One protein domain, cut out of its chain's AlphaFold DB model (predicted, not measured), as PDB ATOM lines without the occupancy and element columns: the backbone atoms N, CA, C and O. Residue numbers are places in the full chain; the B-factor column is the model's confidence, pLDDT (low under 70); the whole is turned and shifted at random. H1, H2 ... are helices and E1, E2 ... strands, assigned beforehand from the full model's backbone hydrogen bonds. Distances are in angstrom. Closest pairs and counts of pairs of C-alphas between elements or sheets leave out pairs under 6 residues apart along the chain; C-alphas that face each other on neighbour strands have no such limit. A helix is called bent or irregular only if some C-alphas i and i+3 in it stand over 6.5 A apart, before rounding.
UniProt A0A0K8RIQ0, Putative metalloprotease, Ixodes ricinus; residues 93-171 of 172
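AT A GLANCE: This is residues 93 to 171 of the 172 residues of the protein "Putative metalloprotease" of Ixodes ricinus (UniProt A0A0K8RIQ0). Look first for two small strand hairpins set one beyond the other along the longest axis: the larger, E1 and E2, at one end and the smaller, E3 and E4, at the other. Both helices lie to the same side of this row, with the short H2 near the E1 and E2 hairpin and H1 farther out, while long loops fill much of the rest. The printed part has 79 residues, with two named helices followed by four named strands along the chain, H1 H2 E1 E2 E3 E4; each pair of strands makes its own antiparallel sheet, in the orders E1 - E2 and E3 - E4. The class is mixed, helices and strands, with under half of the residues, 36, in named elements. The whole is compact, with a radius of gyration of the C-alphas of 12.1 A and spans of 35 by 25 by 19 A.

IN THESE COORDINATES: Find C-alpha 133 at (116.500, 169.134, 124.424); from there E1, residues 133 to 138, runs 16.8 A. E2, residues 141 to 148, covers 18.6 A and bends by 80 degrees at residue 144. Farther on, E3 takes residues 161 to 164 and E4 residues 167 to 170, ending at C-alpha 170 at (131.636, 164.741, 121.174). Go back to C-alpha 93 at (123.974, 165.289, 135.163), where H1, residues 93 to 101, begins its 11.6 A. It is irregular: C-alphas 95 and 98 are 7.3 A apart. H2 is residues 107 to 111, 5.9 A long.

HOW THE PARTS SIT: Start at the hairpin of E1 and E2, antiparallel at 147 degrees, where N 134 and O 147 are 2.8 A apart, within hydrogen-bond range, and N 138 and O 141 are 3.0 A apart. Residues 118 to 119 pair antiparallel with residues 136 to 137 of E1. The closest C-alphas of H2 and E1 are those of Cys 108 and Cys 136, 5.6 A apart. The hairpin of E3 and E4 is antiparallel at 138 degrees, and N 162 and O 169 are 2.9 A apart, within hydrogen-bond range. E1 and E4 are only just apart, at 8.1 A. H1 is apart from the four strands, and only just apart from H2, at 8.3 A. In H2 every O i to N i+4 pair is within hydrogen-bond range; in H1, 3 of 5 are.

THE WHOLE: The two C-alphas farthest apart are those of Glu 139 and Phe 171, 36.3 A. The printed part has no cut. Look for the long links at residues 112 to 132, from H2 to E1, and 149 to 160, from E2 to E3; the other links are tight. The mean pLDDT of the printed part is 79.3, and the values under 70 are at residues 121 to 129, 140, 144 and 157 to 159.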
ATOM      1  N   SER A  93     124.815 166.437 135.522       87.50
ATOM      2  CA  SER A  93     123.974 165.289 135.163       87.50
ATOM      3  C   SER A  93     124.031 164.131 136.162       87.50
ATOM      4  O   SER A  93     123.002 163.504 136.409       87.50
ATOM      5  N   GLN A  94     125.191 163.864 136.772       87.94
ATOM      6  CA  GLN A  94     125.350 162.748 137.712       87.94
ATOM      7  C   GLN A  94     124.577 162.988 139.013       87.94
ATOM      8  O   GLN A  94     124.080 162.042 139.613       87.94
ATOM      9  N   TYR A  95     124.419 164.247 139.437       85.12
ATOM     10  CA  TYR A  95     123.630 164.576 140.629       85.12
ATOM     11  C   TYR A  95     122.121 164.402 140.405       85.12
ATOM     12  O   TYR A  95     121.383 164.216 141.370       85.12
ATOM     13  N   LEU A  96     121.655 164.465 139.152       83.81
ATOM     14  CA  LEU A  96     120.235 164.316 138.804       83.81
ATOM     15  C   LEU A  96     119.856 162.901 138.370       83.81
ATOM     16  O   LEU A  96     118.668 162.599 138.287       83.81
ATOM     17  N   GLU A  97     120.831 162.039 138.085       83.50
ATOM     18  CA  GLU A  97     120.601 160.733 137.463       83.50
ATOM     19  C   GLU A  97     119.614 159.861 138.250       83.50
ATOM     20  O   GLU A  97     118.674 159.321 137.664       83.50
ATOM     21  N   GLU A  98     119.771 159.782 139.573       80.56
ATOM     22  CA  GLU A  98     118.876 159.020 140.456       80.56
ATOM     23  C   GLU A  98     117.445 159.585 140.433       80.56
ATOM     24  O   GLU A  98     116.475 158.851 140.246       80.56
ATOM     25  N   TYR A  99     117.300 160.910 140.543       81.31
ATOM     26  CA  TYR A  99     115.994 161.573 140.561       81.31
ATOM     27  C   TYR A  99     115.249 161.448 139.229       81.31
ATOM     28  O   TYR A  99     114.025 161.307 139.224       81.31
ATOM     29  N   LEU A 100     115.978 161.484 138.110       78.56
ATOM     30  CA  LEU A 100     115.427 161.282 136.770       78.56
ATOM     31  C   LEU A 100     115.029 159.818 136.537       78.56
ATOM     32  O   LEU A 100     113.990 159.556 135.935       78.56
ATOM     33  N   THR A 101     115.839 158.866 137.007       77.19
ATOM     34  CA  THR A 101     115.603 157.426 136.800       77.19
ATOM     35  C   THR A 101     114.396 156.931 137.593       77.19
ATOM     36  O   THR A 101     113.573 156.193 137.054       77.19
ATOM     37  N   ASP A 102     114.232 157.405 138.828       80.75
ATOM     38  CA  ASP A 102     113.111 157.025 139.697       80.75
ATOM     39  C   ASP A 102     111.827 157.835 139.430       80.75
ATOM     40  O   ASP A 102     110.827 157.663 140.127       80.75
ATOM     41  N   GLY A 103     111.847 158.766 138.466       76.94
ATOM     42  CA  GLY A 103     110.707 159.632 138.142       76.94
ATOM     43  C   GLY A 103     110.378 160.684 139.212       76.94
ATOM     44  O   GLY A 103     109.304 161.284 139.178       76.94
ATOM     45  N   ARG A 104     111.286 160.932 140.166       81.12
ATOM     46  CA  ARG A 104     111.140 161.963 141.214       81.12
ATOM     47  C   ARG A 104     111.365 163.385 140.692       81.12
ATOM     48  O   ARG A 104     110.998 164.346 141.372       81.12
ATOM     49  N   LEU A 105     111.970 163.519 139.513       83.12
ATOM     50  CA  LEU A 105     112.214 164.784 138.832       83.12
ATOM     51  C   LEU A 105     111.635 164.752 137.414       83.12
ATOM     52  O   LEU A 105     112.044 163.943 136.587       83.12
ATOM     53  N   ASP A 106     110.736 165.692 137.136       85.94
ATOM     54  CA  ASP A 106     110.317 166.058 135.785       85.94
ATOM     55  C   ASP A 106     110.997 167.385 135.421       85.94
ATOM     56  O   ASP A 106     110.834 168.385 136.129       85.94
ATOM     57  N   LEU A 107     111.791 167.391 134.347       84.19
ATOM     58  CA  LEU A 107     112.602 168.550 133.962       84.19
ATOM     59  C   LEU A 107     111.750 169.746 133.534       84.19
ATOM     60  O   LEU A 107     112.107 170.881 133.842       84.19
ATOM     61  N   CYS A 108     110.621 169.504 132.871       85.62
ATOM     62  CA  CYS A 108     109.686 170.552 132.486       85.62
ATOM     63  C   CYS A 108     109.018 171.168 133.716       85.62
ATOM     64  O   CYS A 108     109.024 172.389 133.844       85.62
ATOM     65  N   LYS A 109     108.553 170.348 134.669       86.19
ATOM     66  CA  LYS A 109     107.982 170.853 135.935       86.19
ATOM     67  C   LYS A 109     109.007 171.616 136.772       86.19
ATOM     68  O   LYS A 109     108.645 172.552 137.477       86.19
ATOM     69  N   ALA A 110     110.277 171.212 136.729       83.94
ATOM     70  CA  ALA A 110     111.336 171.865 137.489       83.94
ATOM     71  C   ALA A 110     111.784 173.191 136.856       83.94
ATOM     72  O   ALA A 110     111.832 174.205 137.544       83.94
ATOM     73  N   GLN A 111     112.110 173.199 135.561       82.25
ATOM     74  CA  GLN A 111     112.650 174.390 134.892       82.25
ATOM     75  C   GLN A 111     111.555 175.389 134.501       82.25
ATOM     76  O   GLN A 111     111.751 176.593 134.623       82.25
ATOM     77  N   LEU A 112     110.378 174.904 134.100       82.50
ATOM     78  CA  LEU A 112     109.229 175.732 133.734       82.50
ATOM     79  C   LEU A 112     108.161 175.699 134.827       82.50
ATOM     80  O   LEU A 112     106.981 175.632 134.519       82.50
ATOM     81  N   PHE A 113     108.553 175.765 136.103       77.62
ATOM     82  CA  PHE A 113     107.656 175.612 137.264       77.62
ATOM     83  C   PHE A 113     106.450 176.572 137.298       77.62
ATOM     84  O   PHE A 113     105.489 176.349 138.031       77.62
ATOM     85  N   TYR A 114     106.512 177.673 136.548       79.25
ATOM     86  CA  TYR A 114     105.433 178.653 136.398       79.25
ATOM     87  C   TYR A 114     104.406 178.265 135.322       79.25
ATOM     88  O   TYR A 114     103.381 178.932 135.179       79.25
ATOM     89  N   LEU A 115     104.681 177.213 134.554       80.38
ATOM     90  CA  LEU A 115     103.774 176.580 133.611       80.38
ATOM     91  C   LEU A 115     103.470 175.175 134.146       80.38
ATOM     92  O   LEU A 115     104.382 174.437 134.506       80.38
ATOM     93  N   ASP A 116     102.198 174.787 134.190       84.12
ATOM     94  CA  ASP A 116     101.803 173.420 134.554       84.12
ATOM     95  C   ASP A 116     102.074 172.475 133.371       84.12
ATOM     96  O   ASP A 116     101.173 172.056 132.653       84.12
ATOM     97  N   LEU A 117     103.358 172.271 133.074       86.56
ATOM     98  CA  LEU A 117     103.840 171.461 131.963       86.56
ATOM     99  C   LEU A 117     104.593 170.264 132.491       86.56
ATOM    100  O   LEU A 117     105.345 170.356 133.456       86.56
ATOM    101  N   GLU A 118     104.477 169.164 131.772       87.31
ATOM    102  CA  GLU A 118     105.245 167.966 132.048       87.31
ATOM    103  C   GLU A 118     106.087 167.554 130.865       87.31
ATOM    104  O   GLU A 118     105.902 167.977 129.721       87.31
ATOM    105  N   THR A 119     107.068 166.730 131.164       84.94
ATOM    106  CA  THR A 119     107.901 166.137 130.150       84.94
ATOM    107  C   THR A 119     107.030 165.221 129.291       84.94
ATOM    108  O   THR A 119     106.375 164.315 129.803       84.94
ATOM    109  N   CYS A 120     107.006 165.445 127.975       81.38
ATOM    110  CA  CYS A 120     106.156 164.655 127.084       81.38
ATOM    111  C   CYS A 120     106.437 163.151 127.262       81.38
ATOM    112  O   CYS A 120     107.600 162.737 127.247       81.38
ATOM    113  N   THR A 121     105.383 162.326 127.332       67.00
ATOM    114  CA  THR A 121     105.367 160.869 127.632       67.00
ATOM    115  C   THR A 121     106.356 159.990 126.841       67.00
ATOM    116  O   THR A 121     106.570 158.819 127.154       67.00
ATOM    117  N   LYS A 122     107.022 160.532 125.815       56.22
ATOM    118  CA  LYS A 122     108.099 159.875 125.063       56.22
ATOM    119  C   LYS A 122     109.503 160.064 125.646       56.22
ATOM    120  O   LYS A 122     110.420 159.454 125.092       56.22
ATOM    121  N   TYR A 123     109.689 160.837 126.711       56.78
ATOM    122  CA  TYR A 123     110.979 161.015 127.375       56.78
ATOM    123  C   TYR A 123     111.029 160.197 128.669       56.78
ATOM    124  O   TYR A 123     110.714 160.668 129.755       56.78
ATOM    125  N   THR A 124     111.399 158.927 128.556       51.06
ATOM    126  CA  THR A 124     111.892 158.187 129.723       51.06
ATOM    127  C   THR A 124     113.382 158.469 129.865       51.06
ATOM    128  O   THR A 124     114.048 158.719 128.860       51.06
ATOM    129  N   ALA A 125     113.949 158.359 131.070       50.25
ATOM    130  CA  ALA A 125     115.396 158.475 131.292       50.25
ATOM    131  C   ALA A 125     116.240 157.564 130.361       50.25
ATOM    132  O   ALA A 125     117.430 157.805 130.166       50.25
ATOM    133  N   HIS A 126     115.618 156.550 129.744       48.41
ATOM    134  CA  HIS A 126     116.208 155.642 128.759       48.41
ATOM    135  C   HIS A 126     116.099 156.113 127.295       48.41
ATOM    136  O   HIS A 126     116.876 155.668 126.449       48.41
ATOM    137  N   ARG A 127     115.171 157.018 126.957       53.38
ATOM    138  CA  ARG A 127     115.077 157.649 125.633       53.38
ATOM    139  C   ARG A 127     115.920 158.915 125.610       53.38
ATOM    140  O   ARG A 127     115.421 160.029 125.719       53.38
ATOM    141  N   ARG A 128     117.226 158.697 125.452       58.72
ATOM    142  CA  ARG A 128     118.255 159.727 125.267       58.72
ATOM    143  C   ARG A 128     117.767 160.779 124.272       58.72
ATOM    144  O   ARG A 128     117.507 160.447 123.111       58.72
ATOM    145  N   SER A 129     117.648 162.034 124.711       62.06
ATOM    146  CA  SER A 129     117.457 163.139 123.775       62.06
ATOM    147  C   SER A 129     118.647 163.123 122.823       62.06
ATOM    148  O   SER A 129     119.801 163.236 123.236       62.06
ATOM    149  N   SER A 130     118.391 162.942 121.531       70.38
ATOM    150  CA  SER A 130     119.450 163.006 120.524       70.38
ATOM    151  C   SER A 130     120.087 164.399 120.447       70.38
ATOM    152  O   SER A 130     121.164 164.528 119.872       70.38
ATOM    153  N   SER A 131     119.439 165.415 121.027       80.69
ATOM    154  CA  SER A 131     119.778 166.828 120.890       80.69
ATOM    155  C   SER A 131     119.965 167.577 122.212       80.69
ATOM    156  O   SER A 131     120.116 168.789 122.156       80.69
ATOM    157  N   CYS A 132     119.942 166.911 123.376       86.81
ATOM    158  CA  CYS A 132     119.994 167.556 124.707       86.81
ATOM    159  C   CYS A 132     118.798 168.451 125.054       86.81
ATOM    160  O   CYS A 132     118.821 169.178 126.044       86.81
ATOM    161  N   ARG A 133     117.736 168.374 124.251       86.31
ATOM    162  CA  ARG A 133     116.500 169.134 124.424       86.31
ATOM    163  C   ARG A 133     115.382 168.205 124.867       86.31
ATOM    164  O   ARG A 133     115.227 167.116 124.305       86.31
ATOM    165  N   VAL A 134     114.599 168.647 125.836       83.69
ATOM    166  CA  VAL A 134     113.440 167.935 126.374       83.69
ATOM    167  C   VAL A 134     112.202 168.760 126.069       83.69
ATOM    168  O   VAL A 134     112.125 169.939 126.407       83.69
ATOM    169  N   PHE A 135     111.248 168.156 125.367       85.12
ATOM    170  CA  PHE A 135     110.012 168.829 124.988       85.12
ATOM    171  C   PHE A 135     108.990 168.739 126.117       85.12
ATOM    172  O   PHE A 135     108.810 167.673 126.712       85.12
ATOM    173  N   CYS A 136     108.307 169.856 126.359       86.56
ATOM    174  CA  CYS A 136     107.303 169.992 127.403       86.56
ATOM    175  C   CYS A 136     105.892 170.000 126.802       86.56
ATOM    176  O   CYS A 136     105.635 170.655 125.785       86.56
ATOM    177  N   CYS A 137     104.991 169.254 127.428       85.94
ATOM    178  CA  CYS A 137     103.628 169.019 126.985       85.94
ATOM    179  C   CYS A 137     102.614 169.495 128.029       85.94
ATOM    180  O   CYS A 137     102.868 169.441 129.230       85.94
ATOM    181  N   ASP A 138     101.462 169.927 127.528       85.50
ATOM    182  CA  ASP A 138     100.221 170.134 128.276       85.50
ATOM    183  C   ASP A 138      99.202 169.132 127.720       85.50
ATOM    184  O   ASP A 138      98.917 169.177 126.520       85.50
ATOM    185  N   GLU A 139      98.750 168.174 128.533       73.31
ATOM    186  CA  GLU A 139      97.850 167.087 128.102       73.31
ATOM    187  C   GLU A 139      98.291 166.449 126.755       73.31
ATOM    188  O   GLU A 139      97.533 166.381 125.786       73.31
ATOM    189  N   ASP A 140      99.572 166.054 126.660       67.44
ATOM    190  CA  ASP A 140     100.248 165.492 125.469       67.44
ATOM    191  C   ASP A 140     100.388 166.413 124.235       67.44
ATOM    192  O   ASP A 140     100.982 166.022 123.220       67.44
ATOM    193  N   LYS A 141      99.916 167.663 124.289       75.38
ATOM    194  CA  LYS A 141     100.186 168.658 123.243       75.38
ATOM    195  C   LYS A 141     101.508 169.348 123.524       75.38
ATOM    196  O   LYS A 141     101.658 170.050 124.522       75.38
ATOM    197  N   VAL A 142     102.456 169.198 122.598       72.19
ATOM    198  CA  VAL A 142     103.725 169.935 122.644       72.19
ATOM    199  C   VAL A 142     103.416 171.427 122.614       72.19
ATOM    200  O   VAL A 142     102.919 171.950 121.612       72.19
ATOM    201  N   ARG A 143     103.732 172.121 123.705       71.06
ATOM    202  CA  ARG A 143     103.728 173.581 123.731       71.06
ATOM    203  C   ARG A 143     105.052 174.053 123.134       71.06
ATOM    204  O   ARG A 143     106.082 173.415 123.328       71.06
ATOM    205  N   SER A 144     105.040 175.133 122.353       60.91
ATOM    206  CA  SER A 144     106.253 175.641 121.699       60.91
ATOM    207  C   SER A 144     107.335 175.957 122.738       60.91
ATOM    208  O   SER A 144     107.201 176.929 123.479       60.91
ATOM    209  N   GLY A 145     108.383 175.139 122.789       71.06
ATOM    210  CA  GLY A 145     109.489 175.281 123.732       71.06
ATOM    211  C   GLY A 145     110.200 173.953 123.987       71.06
ATOM    212  O   GLY A 145     109.721 172.885 123.606       71.06
ATOM    213  N   TYR A 146     111.371 174.035 124.602       79.69
ATOM    214  CA  TYR A 146     112.093 172.897 125.159       79.69
ATOM    215  C   TYR A 146     112.886 173.372 126.371       79.69
ATOM    216  O   TYR A 146     113.295 174.530 126.426       79.69
ATOM    217  N   VAL A 147     113.123 172.463 127.306       84.38
ATOM    218  CA  VAL A 147     114.108 172.634 128.374       84.38
ATOM    219  C   VAL A 147     115.390 171.899 127.999       84.38
ATOM    220  O   VAL A 147     115.385 171.034 127.116       84.38
ATOM    221  N   VAL A 148     116.505 172.265 128.623       85.94
ATOM    222  CA  VAL A 148     117.810 171.665 128.323       85.94
ATOM    223  C   VAL A 148     118.192 170.639 129.380       85.94
ATOM    224  O   VAL A 148     117.950 170.822 130.574       85.94
ATOM    225  N   GLU A 149     118.788 169.544 128.919       87.00
ATOM    226  CA  GLU A 149     119.429 168.559 129.781       87.00
ATOM    227  C   GLU A 149     120.648 169.147 130.491       87.00
ATOM    228  O   GLU A 149     121.334 170.027 129.966       87.00
ATOM    229  N   ALA A 150     120.929 168.618 131.679       88.00
ATOM    230  CA  ALA A 150     122.079 169.036 132.462       88.00
ATOM    231  C   ALA A 150     123.399 168.639 131.780       88.00
ATOM    232  O   ALA A 150     123.505 167.578 131.149       88.00
ATOM    233  N   ASP A 151     124.425 169.472 131.957       89.62
ATOM    234  CA  ASP A 151     125.753 169.198 131.414       89.62
ATOM    235  C   ASP A 151     126.268 167.833 131.899       89.62
ATOM    236  O   ASP A 151     126.134 167.474 133.072       89.62
ATOM    237  N   GLY A 152     126.838 167.061 130.973       90.25
ATOM    238  CA  GLY A 152     127.311 165.692 131.189       90.25
ATOM    239  C   GLY A 152     126.285 164.593 130.923       90.25
ATOM    240  O   GLY A 152     126.618 163.417 131.067       90.25
ATOM    241  N   ARG A 153     125.035 164.916 130.571       88.31
ATOM    242  CA  ARG A 153     124.033 163.903 130.201       88.31
ATOM    243  C   ARG A 153     124.425 163.249 128.877       88.31
ATOM    244  O   ARG A 153     124.724 163.951 127.919       88.31
ATOM    245  N   GLU A 154     124.410 161.922 128.792       87.31
ATOM    246  CA  GLU A 154     124.687 161.231 127.526       87.31
ATOM    247  C   GLU A 154     123.612 161.557 126.474       87.31
ATOM    248  O   GLU A 154     122.411 161.512 126.755       87.31
ATOM    249  N   CYS A 155     124.040 161.851 125.247       87.38
ATOM    250  CA  CYS A 155     123.152 162.227 124.149       87.38
ATOM    251  C   CYS A 155     123.506 161.498 122.849       87.38
ATOM    252  O   CYS A 155     124.582 160.923 122.689       87.38
ATOM    253  N   GLY A 156     122.581 161.519 121.889       80.44
ATOM    254  CA  GLY A 156     122.773 160.873 120.591       80.44
ATOM    255  C   GLY A 156     122.758 159.337 120.637       80.44
ATOM    256  O   GLY A 156     122.513 158.699 121.659       80.44
ATOM    257  N   TRP A 157     122.977 158.726 119.470       68.81
ATOM    258  CA  TRP A 157     122.967 157.264 119.297       68.81
ATOM    259  C   TRP A 157     124.310 156.590 119.593       68.81
ATOM    260  O   TRP A 157     124.367 155.371 119.741       68.81
ATOM    261  N   ARG A 158     125.403 157.358 119.641       67.25
ATOM    262  CA  ARG A 158     126.755 156.839 119.866       67.25
ATOM    263  C   ARG A 158     127.232 157.217 121.259       67.25
ATOM    264  O   ARG A 158     127.143 158.369 121.659       67.25
ATOM    265  N   TRP A 159     127.791 156.231 121.944       64.56
ATOM    266  CA  TRP A 159     128.464 156.370 123.224       64.56
ATOM    267  C   TRP A 159     129.755 157.128 122.908       64.56
ATOM    268  O   TRP A 159     130.504 156.627 122.065       64.56
ATOM    269  N   LYS A 160     129.932 158.334 123.477       83.94
ATOM    270  CA  LYS A 160     130.979 159.372 123.230       83.94
ATOM    271  C   LYS A 160     130.418 160.781 123.017       83.94
ATOM    272  O   LYS A 160     131.173 161.693 122.698       83.94
ATOM    273  N   LYS A 161     129.113 160.988 123.195       90.06
ATOM    274  CA  LYS A 161     128.529 162.329 123.191       90.06
ATOM    275  C   LYS A 161     127.867 162.660 124.511       90.06
ATOM    276  O   LYS A 161     127.279 161.788 125.151       90.06
ATOM    277  N   MET A 162     127.955 163.923 124.894       90.75
ATOM    278  CA  MET A 162     127.281 164.441 126.073       90.75
ATOM    279  C   MET A 162     126.723 165.838 125.830       90.75
ATOM    280  O   MET A 162     127.164 166.556 124.932       90.75
ATOM    281  N   CYS A 163     125.746 166.206 126.645       90.00
ATOM    282  CA  CYS A 163     125.183 167.539 126.675       90.00
ATOM    283  C   CYS A 163     126.166 168.505 127.314       90.00
ATOM    284  O   CYS A 163     126.637 168.246 128.418       90.00
ATOM    285  N   ILE A 164     126.469 169.591 126.608       89.31
ATOM    286  CA  ILE A 164     127.218 170.739 127.113       89.31
ATOM    287  C   ILE A 164     126.522 171.992 126.593       89.31
ATOM    288  O   ILE A 164     126.376 172.163 125.382       89.31
ATOM    289  N   HIS A 165     126.067 172.856 127.497       85.06
ATOM    290  CA  HIS A 165     125.317 174.072 127.171       85.06
ATOM    291  C   HIS A 165     124.096 173.815 126.268       85.06
ATOM    292  O   HIS A 165     123.816 174.585 125.352       85.06
ATOM    293  N   GLY A 166     123.380 172.712 126.513       84.31
ATOM    294  CA  GLY A 166     122.192 172.333 125.739       84.31
ATOM    295  C   GLY A 166     122.476 171.796 124.331       84.31
ATOM    296  O   GLY A 166     121.533 171.551 123.579       84.31
ATOM    297  N   GLU A 167     123.743 171.579 123.975       88.38
ATOM    298  CA  GLU A 167     124.165 171.024 122.690       88.38
ATOM    299  C   GLU A 167     124.811 169.643 122.876       88.38
ATOM    300  O   GLU A 167     125.527 169.390 123.844       88.38
ATOM    301  N   CYS A 168     124.558 168.732 121.932       90.19
ATOM    302  CA  CYS A 168     125.100 167.374 121.970       90.19
ATOM    303  C   CYS A 168     126.481 167.317 121.303       90.19
ATOM    304  O   CYS A 168     126.582 167.248 120.072       90.19
ATOM    305  N   VAL A 169     127.544 167.328 122.110       91.19
ATOM    306  CA  VAL A 169     128.937 167.417 121.646       91.19
ATOM    307  C   VAL A 169     129.703 166.112 121.851       91.19
ATOM    308  O   VAL A 169     129.387 165.332 122.748       91.19
ATOM    309  N   ASP A 170     130.708 165.862 121.008       89.31
ATOM    310  CA  ASP A 170     131.636 164.741 121.174       89.31
ATOM    311  C   ASP A 170     132.582 164.994 122.359       89.31
ATOM    312  O   ASP A 170     133.145 166.082 122.488       89.31
ATOM    313  N   PHE A 171     132.780 163.979 123.201       78.00
ATOM    314  CA  PHE A 171     133.841 163.961 124.202       78.00
ATOM    315  C   PHE A 171     134.909 162.948 123.778       78.00
ATOM    316  O   PHE A 171     134.614 161.773 123.534       78.00
TER     317      PHE A 171